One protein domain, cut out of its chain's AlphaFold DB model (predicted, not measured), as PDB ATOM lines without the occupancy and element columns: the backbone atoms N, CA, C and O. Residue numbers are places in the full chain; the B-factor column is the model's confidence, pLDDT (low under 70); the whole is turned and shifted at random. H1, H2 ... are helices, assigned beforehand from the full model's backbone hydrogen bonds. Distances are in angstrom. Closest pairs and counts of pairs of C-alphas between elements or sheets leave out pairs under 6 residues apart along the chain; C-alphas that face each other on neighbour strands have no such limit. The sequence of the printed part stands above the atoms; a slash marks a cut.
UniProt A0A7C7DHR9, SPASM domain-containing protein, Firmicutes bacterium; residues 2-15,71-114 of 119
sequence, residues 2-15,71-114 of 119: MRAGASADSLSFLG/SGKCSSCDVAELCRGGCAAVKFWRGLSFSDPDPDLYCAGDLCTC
ATOM      1  N   MET A   2     -40.227 -20.246  45.824       30.14
ATOM      2  CA  MET A   2     -39.203 -21.216  46.233       30.14
ATOM      3  C   MET A   2     -38.846 -22.056  45.005       30.14
ATOM      4  O   MET A   2     -39.724 -22.700  44.430       30.14
ATOM      5  N   ARG A   3     -37.595 -21.981  44.547       46.84
ATOM      6  CA  ARG A   3     -37.101 -22.849  43.476       46.84
ATOM      7  C   ARG A   3     -37.048 -24.279  44.005       46.84
ATOM      8  O   ARG A   3     -36.581 -24.501  45.119       46.84
ATOM      9  N   ALA A   4     -37.557 -25.224  43.216       51.88
ATOM     10  CA  ALA A   4     -37.401 -26.647  43.485       51.88
ATOM     11  C   ALA A   4     -35.906 -26.941  43.666       51.88
ATOM     12  O   ALA A   4     -35.104 -26.577  42.806       51.88
ATOM     13  N   GLY A   5     -35.527 -27.526  44.802       57.03
ATOM     14  CA  GLY A   5     -34.134 -27.908  45.000       57.03
ATOM     15  C   GLY A   5     -33.715 -28.980  44.006       57.03
ATOM     16  O   GLY A   5     -34.534 -29.766  43.527       57.03
ATOM     17  N   ALA A   6     -32.437 -28.963  43.645       65.38
ATOM     18  CA  ALA A   6     -31.919 -29.842  42.617       65.38
ATOM     19  C   ALA A   6     -31.795 -31.276  43.160       65.38
ATOM     20  O   ALA A   6     -31.090 -31.513  44.139       65.38
ATOM     21  N   SER A   7     -32.477 -32.235  42.523       74.88
ATOM     22  CA  SER A   7     -32.291 -33.662  42.809       74.88
ATOM     23  C   SER A   7     -30.955 -34.167  42.252       74.88
ATOM     24  O   SER A   7     -30.401 -33.575  41.321       74.88
ATOM     25  N   ALA A   8     -30.458 -35.294  42.773       78.38
ATOM     26  CA  ALA A   8     -29.252 -35.948  42.259       78.38
ATOM     27  C   ALA A   8     -29.337 -36.227  40.745       78.38
ATOM     28  O   ALA A   8     -28.383 -35.964  40.012       78.38
ATOM     29  N   ASP A   9     -30.500 -36.668  40.264       83.38
ATOM     30  CA  ASP A   9     -30.742 -36.926  38.839       83.38
ATOM     31  C   ASP A   9     -30.637 -35.651  38.001       83.38
ATOM     32  O   ASP A   9     -30.006 -35.638  36.944       83.38
ATOM     33  N   SER A  10     -31.208 -34.550  38.498       81.38
ATOM     34  CA  SER A  10     -31.182 -33.261  37.803       81.38
ATOM     35  C   SER A  10     -29.761 -32.698  37.731       81.38
ATOM     36  O   SER A  10     -29.341 -32.208  36.683       81.38
ATOM     37  N   LEU A  11     -28.992 -32.804  38.820       79.56
ATOM     38  CA  LEU A  11     -27.586 -32.392  38.856       79.56
ATOM     39  C   LEU A  11     -26.718 -33.251  37.930       79.56
ATOM     40  O   LEU A  11     -25.897 -32.713  37.191       79.56
ATOM     41  N   SER A  12     -26.941 -34.566  37.923       83.62
ATOM     42  CA  SER A  12     -26.237 -35.498  37.034       83.62
ATOM     43  C   SER A  12     -26.507 -35.180  35.564       83.62
ATOM     44  O   SER A  12     -25.569 -35.089  34.774       83.62
ATOM     45  N   PHE A  13     -27.774 -34.940  35.205       85.75
ATOM     46  CA  PHE A  13     -28.172 -34.557  33.849       85.75
ATOM     47  C   PHE A  13     -27.508 -33.251  33.387       85.75
ATOM     48  O   PHE A  13     -27.061 -33.153  32.248       85.75
ATOM     49  N   LEU A  14     -27.398 -32.262  34.278       83.31
ATOM     50  CA  LEU A  14     -26.743 -30.980  33.994       83.31
ATOM     51  C   LEU A  14     -25.208 -31.054  34.004       83.31
ATOM     52  O   LEU A  14     -24.549 -30.056  33.717       83.31
ATOM     53  N   GLY A  15     -24.623 -32.200  34.363       81.31
ATOM     54  CA  GLY A  15     -23.180 -32.331  34.556       81.31
ATOM     55  C   GLY A  15     -22.649 -31.486  35.719       81.31
ATOM     56  O   GLY A  15     -21.476 -31.106  35.733       81.31
ATOM     57  N   SER A  71     -19.016 -34.697  57.687       80.38
ATOM     58  CA  SER A  71     -19.718 -34.498  58.951       80.38
ATOM     59  C   SER A  71     -20.900 -33.531  58.790       80.38
ATOM     60  O   SER A  71     -21.089 -32.893  57.747       80.38
ATOM     61  N   GLY A  72     -21.736 -33.434  59.829       80.50
ATOM     62  CA  GLY A  72     -22.867 -32.506  59.870       80.50
ATOM     63  C   GLY A  72     -23.900 -32.773  58.772       80.50
ATOM     64  O   GLY A  72     -24.244 -33.912  58.490       80.50
ATOM     65  N   LYS A  73     -24.399 -31.715  58.125       77.06
ATOM     66  CA  LYS A  73     -25.440 -31.834  57.087       77.06
ATOM     67  C   LYS A  73     -25.006 -32.678  55.882       77.06
ATOM     68  O   LYS A  73     -25.845 -33.278  55.224       77.06
ATOM     69  N   CYS A  74     -23.706 -32.735  55.587       80.88
ATOM     70  CA  CYS A  74     -23.197 -33.484  54.441       80.88
ATOM     71  C   CYS A  74     -23.211 -35.004  54.657       80.88
ATOM     72  O   CYS A  74     -23.226 -35.731  53.667       80.88
ATOM     73  N   SER A  75     -23.234 -35.503  55.902       82.75
ATOM     74  CA  SER A  75     -23.221 -36.952  56.157       82.75
ATOM     75  C   SER A  75     -24.528 -37.641  55.752       82.75
ATOM     76  O   SER A  75     -24.511 -38.818  55.403       82.75
ATOM     77  N   SER A  76     -25.651 -36.916  55.772       79.44
ATOM     78  CA  SER A  76     -26.985 -37.409  55.399       79.44
ATOM     79  C   SER A  76     -27.538 -36.771  54.119       79.44
ATOM     80  O   SER A  76     -28.735 -36.843  53.876       79.44
ATOM     81  N   CYS A  77     -26.702 -36.097  53.326       79.38
ATOM     82  CA  CYS A  77     -27.144 -35.376  52.133       79.38
ATOM     83  C   CYS A  77     -27.221 -36.303  50.907       79.38
ATOM     84  O   CYS A  77     -26.224 -36.922  50.527       79.38
ATOM     85  N   ASP A  78     -28.377 -36.322  50.239       81.00
ATOM     86  CA  ASP A  78     -28.650 -37.196  49.086       81.00
ATOM     87  C   ASP A  78     -27.772 -36.903  47.862       81.00
ATOM     88  O   ASP A  78     -27.495 -37.788  47.056       81.00
ATOM     89  N   VAL A  79     -27.279 -35.669  47.729       81.88
ATOM     90  CA  VAL A  79     -26.402 -35.266  46.616       81.88
ATOM     91  C   VAL A  79     -24.918 -35.258  46.993       81.88
ATOM     92  O   VAL A  79     -24.084 -34.827  46.193       81.88
ATOM     93  N   ALA A  80     -24.550 -35.718  48.195       83.06
ATOM     94  CA  ALA A  80     -23.172 -35.657  48.690       83.06
ATOM     95  C   ALA A  80     -22.174 -36.432  47.814       83.06
ATOM     96  O   ALA A  80     -21.012 -36.039  47.745       83.06
ATOM     97  N   GLU A  81     -22.615 -37.481  47.115       85.62
ATOM     98  CA  GLU A  81     -21.774 -38.225  46.163       85.62
ATOM     99  C   GLU A  81     -21.439 -37.409  44.908       85.62
ATOM    100  O   GLU A  81     -20.316 -37.459  44.412       85.62
ATOM    101  N   LEU A  82     -22.385 -36.602  44.418       85.88
ATOM    102  CA  LEU A  82     -22.175 -35.732  43.257       85.88
ATOM    103  C   LEU A  82     -21.402 -34.471  43.646       85.88
ATOM    104  O   LEU A  82     -20.436 -34.098  42.983       85.88
ATOM    105  N   CYS A  83     -21.798 -33.826  44.745       85.25
ATOM    106  CA  CYS A  83     -21.207 -32.586  45.247       85.25
ATOM    107  C   CYS A  83     -19.840 -32.803  45.926       85.25
ATOM    108  O   CYS A  83     -18.975 -31.923  45.917       85.25
ATOM    109  N   ARG A  84     -19.612 -33.974  46.527       88.38
ATOM    110  CA  ARG A  84     -18.344 -34.368  47.172       88.38
ATOM    111  C   ARG A  84     -17.865 -33.370  48.234       88.38
ATOM    112  O   ARG A  84     -16.659 -33.161  48.416       88.38
ATOM    113  N   GLY A  85     -18.830 -32.767  48.931       87.12
ATOM    114  CA  GLY A  85     -18.613 -31.772  49.978       87.12
ATOM    115  C   GLY A  85     -18.078 -30.434  49.461       87.12
ATOM    116  O   GLY A  85     -17.479 -29.705  50.247       87.12
ATOM    117  N   GLY A  86     -18.231 -30.135  48.167       89.25
ATOM    118  CA  GLY A  86     -17.777 -28.897  47.532       89.25
ATOM    119  C   GLY A  86     -16.290 -28.877  47.157       89.25
ATOM    120  O   GLY A  86     -15.613 -29.910  47.089       89.25
ATOM    121  N   CYS A  87     -15.764 -27.692  46.857       92.00
ATOM    122  CA  CYS A  87     -14.419 -27.487  46.338       92.00
ATOM    123  C   CYS A  87     -13.352 -27.641  47.431       92.00
ATOM    124  O   CYS A  87     -13.283 -26.875  48.389       92.00
ATOM    125  N   ALA A  88     -12.422 -28.585  47.259       92.81
ATOM    126  CA  ALA A  88     -11.311 -28.711  48.209       92.81
ATOM    127  C   ALA A  88     -10.305 -27.566  48.162       92.81
ATOM    128  O   ALA A  88      -9.625 -27.342  49.158       92.81
ATOM    129  N   ALA A  89     -10.187 -26.861  47.034       94.69
ATOM    130  CA  ALA A  89      -9.316 -25.696  46.977       94.69
ATOM    131  C   ALA A  89      -9.854 -24.585  47.888       94.69
ATOM    132  O   ALA A  89      -9.080 -24.018  48.649       94.69
ATOM    133  N   VAL A  90     -11.171 -24.340  47.887       93.62
ATOM    134  CA  VAL A  90     -11.792 -23.350  48.783       93.62
ATOM    135  C   VAL A  90     -11.528 -23.707  50.245       93.62
ATOM    136  O   VAL A  90     -11.026 -22.867  50.987       93.62
ATOM    137  N   LYS A  91     -11.771 -24.964  50.643       91.69
ATOM    138  CA  LYS A  91     -11.483 -25.435  52.011       91.69
ATOM    139  C   LYS A  91     -10.021 -25.222  52.396       91.69
ATOM    140  O   LYS A  91      -9.746 -24.616  53.425       91.69
ATOM    141  N   PHE A  92      -9.094 -25.657  51.537       93.38
ATOM    142  CA  PHE A  92      -7.654 -25.523  51.761       93.38
ATOM    143  C   PHE A  92      -7.241 -24.061  51.970       93.38
ATOM    144  O   PHE A  92      -6.576 -23.743  52.952       93.38
ATOM    145  N   TRP A  93      -7.672 -23.158  51.086       94.69
ATOM    146  CA  TRP A  93      -7.299 -21.744  51.159       94.69
ATOM    147  C   TRP A  93      -7.989 -20.985  52.295       94.69
ATOM    148  O   TRP A  93      -7.454 -19.984  52.764       94.69
ATOM    149  N   ARG A  94      -9.140 -21.469  52.773       94.50
ATOM    150  CA  ARG A  94      -9.824 -20.930  53.956       94.50
ATOM    151  C   ARG A  94      -9.386 -21.587  55.270       94.50
ATOM    152  O   ARG A  94      -9.949 -21.264  56.311       94.50
ATOM    153  N   GLY A  95      -8.394 -22.483  55.241       93.62
ATOM    154  CA  GLY A  95      -7.881 -23.161  56.435       93.62
ATOM    155  C   GLY A  95      -8.869 -24.143  57.072       93.62
ATOM    156  O   GLY A  95      -8.745 -24.445  58.256       93.62
ATOM    157  N   LEU A  96      -9.851 -24.623  56.308       91.31
ATOM    158  CA  LEU A  96     -10.834 -25.605  56.755       91.31
ATOM    159  C   LEU A  96     -10.304 -27.027  56.578       91.31
ATOM    160  O   LEU A  96      -9.521 -27.315  55.665       91.31
ATOM    161  N   SER A  97     -10.776 -27.936  57.429       88.31
ATOM    162  CA  SER A  97     -10.523 -29.359  57.262       88.31
ATOM    163  C   SER A  97     -11.199 -29.868  55.994       88.31
ATOM    164  O   SER A  97     -12.202 -29.349  55.502       88.31
ATOM    165  N   PHE A  98     -10.670 -30.958  55.463       84.75
ATOM    166  CA  PHE A  98     -11.226 -31.612  54.291       84.75
ATOM    167  C   PHE A  98     -12.627 -32.204  54.530       84.75
ATOM    168  O   PHE A  98     -13.429 -32.287  53.592       84.75
ATOM    169  N   SER A  99     -12.901 -32.570  55.787       84.31
ATOM    170  CA  SER A  99     -14.189 -33.049  56.301       84.31
ATOM    171  C   SER A  99     -15.254 -31.957  56.390       84.31
ATOM    172  O   SER A  99     -16.444 -32.266  56.347       84.31
ATOM    173  N   ASP A 100     -14.837 -30.695  56.518       86.25
ATOM    174  CA  ASP A 100     -15.756 -29.569  56.668       86.25
ATOM    175  C   ASP A 100     -16.467 -29.311  55.339       86.25
ATOM    176  O   ASP A 100     -15.866 -29.516  54.282       86.25
ATOM    177  N   PRO A 101     -17.735 -28.874  55.327       84.81
ATOM    178  CA  PRO A 101     -18.380 -28.447  54.092       84.81
ATOM    179  C   PRO A 101     -17.639 -27.249  53.481       84.81
ATOM    180  O   PRO A 101     -17.085 -26.412  54.191       84.81
ATOM    181  N   ASP A 102     -17.630 -27.166  52.150       88.56
ATOM    182  CA  ASP A 102     -17.215 -25.938  51.470       88.56
ATOM    183  C   ASP A 102     -18.149 -24.798  51.921       88.56
ATOM    184  O   ASP A 102     -19.363 -24.960  51.832       88.56
ATOM    185  N   PRO A 103     -17.635 -23.672  52.443       85.50
ATOM    186  CA  PRO A 103     -18.477 -22.588  52.942       85.50
ATOM    187  C   PRO A 103     -19.279 -21.892  51.841       85.50
ATOM    188  O   PRO A 103     -20.278 -21.248  52.151       85.50
ATOM    189  N   ASP A 104     -18.864 -22.026  50.580       84.44
ATOM    190  CA  ASP A 104     -19.609 -21.502  49.435       84.44
ATOM    191  C   ASP A 104     -20.695 -22.498  48.966       84.44
ATOM    192  O   ASP A 104     -21.486 -22.198  48.071       84.44
ATOM    193  N   LEU A 105     -20.774 -23.682  49.593       78.62
ATOM    194  CA  LEU A 105     -21.866 -24.630  49.407       78.62
ATOM    195  C   LEU A 105     -23.088 -24.196  50.221       78.62
ATOM    196  O   LEU A 105     -23.063 -24.158  51.453       78.62
ATOM    197  N   TYR A 106     -24.200 -23.957  49.536       69.50
ATOM    198  CA  TYR A 106     -25.469 -23.666  50.187       69.50
ATOM    199  C   TYR A 106     -26.308 -24.941  50.373       69.50
ATOM    200  O   TYR A 106     -26.723 -25.588  49.411       69.50
ATOM    201  N   CYS A 107     -26.575 -25.298  51.634       61.84
ATOM    202  CA  CYS A 107     -27.417 -26.438  52.012       61.84
ATOM    203  C   CYS A 107     -28.636 -25.953  52.814       61.84
ATOM    204  O   CYS A 107     -28.551 -25.767  54.040       61.84
ATOM    205  N   ALA A 108     -29.776 -25.756  52.145       51.00
ATOM    206  CA  ALA A 108     -31.047 -25.433  52.789       51.00
ATOM    207  C   ALA A 108     -31.924 -26.689  52.918       51.00
ATOM    208  O   ALA A 108     -32.618 -27.078  51.984       51.00
ATOM    209  N   GLY A 109     -31.908 -27.317  54.099       55.47
ATOM    210  CA  GLY A 109     -32.648 -28.564  54.342       55.47
ATOM    211  C   GLY A 109     -32.140 -29.703  53.452       55.47
ATOM    212  O   GLY A 109     -30.931 -29.846  53.285       55.47
ATOM    213  N   ASP A 110     -33.059 -30.459  52.850       47.81
ATOM    214  CA  ASP A 110     -32.760 -31.538  51.888       47.81
ATOM    215  C   ASP A 110     -32.395 -31.007  50.485       47.81
ATOM    216  O   ASP A 110     -32.121 -31.766  49.559       47.81
ATOM    217  N   LEU A 111     -32.395 -29.682  50.306       51.44
ATOM    218  CA  LEU A 111     -32.190 -29.023  49.024       51.44
ATOM    219  C   LEU A 111     -30.802 -28.370  49.015       51.44
ATOM    220  O   LEU A 111     -30.586 -27.268  49.526       51.44
ATOM    221  N   CYS A 112     -29.840 -29.058  48.405       51.28
ATOM    222  CA  CYS A 112     -28.619 -28.425  47.918       51.28
ATOM    223  C   CYS A 112     -28.981 -27.628  46.663       51.28
ATOM    224  O   CYS A 112     -29.129 -28.199  45.582       51.28
ATOM    225  N   THR A 113     -29.165 -26.315  46.791       49.00
ATOM    226  CA  THR A 113     -29.294 -25.449  45.619       49.00
ATOM    227  C   THR A 113     -27.939 -24.832  45.301       49.00
ATOM    228  O   THR A 113     -27.331 -24.160  46.128       49.00
ATOM    229  N   CYS A 114     -27.473 -25.029  44.065       39.00
ATOM    230  CA  CYS A 114     -26.493 -24.140  43.440       39.00
ATOM    231  C   CYS A 114     -27.178 -22.801  43.116       39.00
ATOM    232  O   CYS A 114     -27.275 -22.419  41.951       39.00
TER     233      CYS A 114
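This is residues 2 to 15 and 71 to 114 of the 119 residues of the protein "SPASM domain-containing protein" of Firmicutes bacterium (UniProt A0A7C7DHR9). With little regular structure, four short helices are strung along a mostly looped chain, H1 near one end of the long axis, H4 near the other, H2 and H3 between. Residues 94 to 114, with no named element, fold back from H4 toward H1's end. The 58 printed residues have no named strand; the helices hold 21, class all helix. The whole is compact, radius of gyration of the C-alphas 11.6 A, spans 32 by 22 by 19 A.

H1, residues 8 to 13, only just touches H3, residues 80 to 83, with 3 pairs of C-alphas within 8 A, the closest Ala 8 and Leu 82, 7.2 A. H2, residues 72 to 76, is close to H3 but not clearly touching; the closest C-alphas, Cys 74 and Ala 80, are 6.1 A apart. H4, residues 88 to 93, is apart from the others. Every O i to N i+4 pair is within hydrogen-bond range in H1 and H4; H2 has 0 of 1, and 1 of 2 O i to N i+3; H3 is too short.

H1, 8.6 A long, begins at C-alpha 8 (-29.252, -35.948, 42.259); H4, 8.6 A, ends at C-alpha 93 (-7.299, -21.744, 51.159).

Residues 16 to 70 are cut out, C-alphas 15 and 71 being 24.7 A apart. Residues 2 to 6 and 106 to 114 have pLDDT under 70.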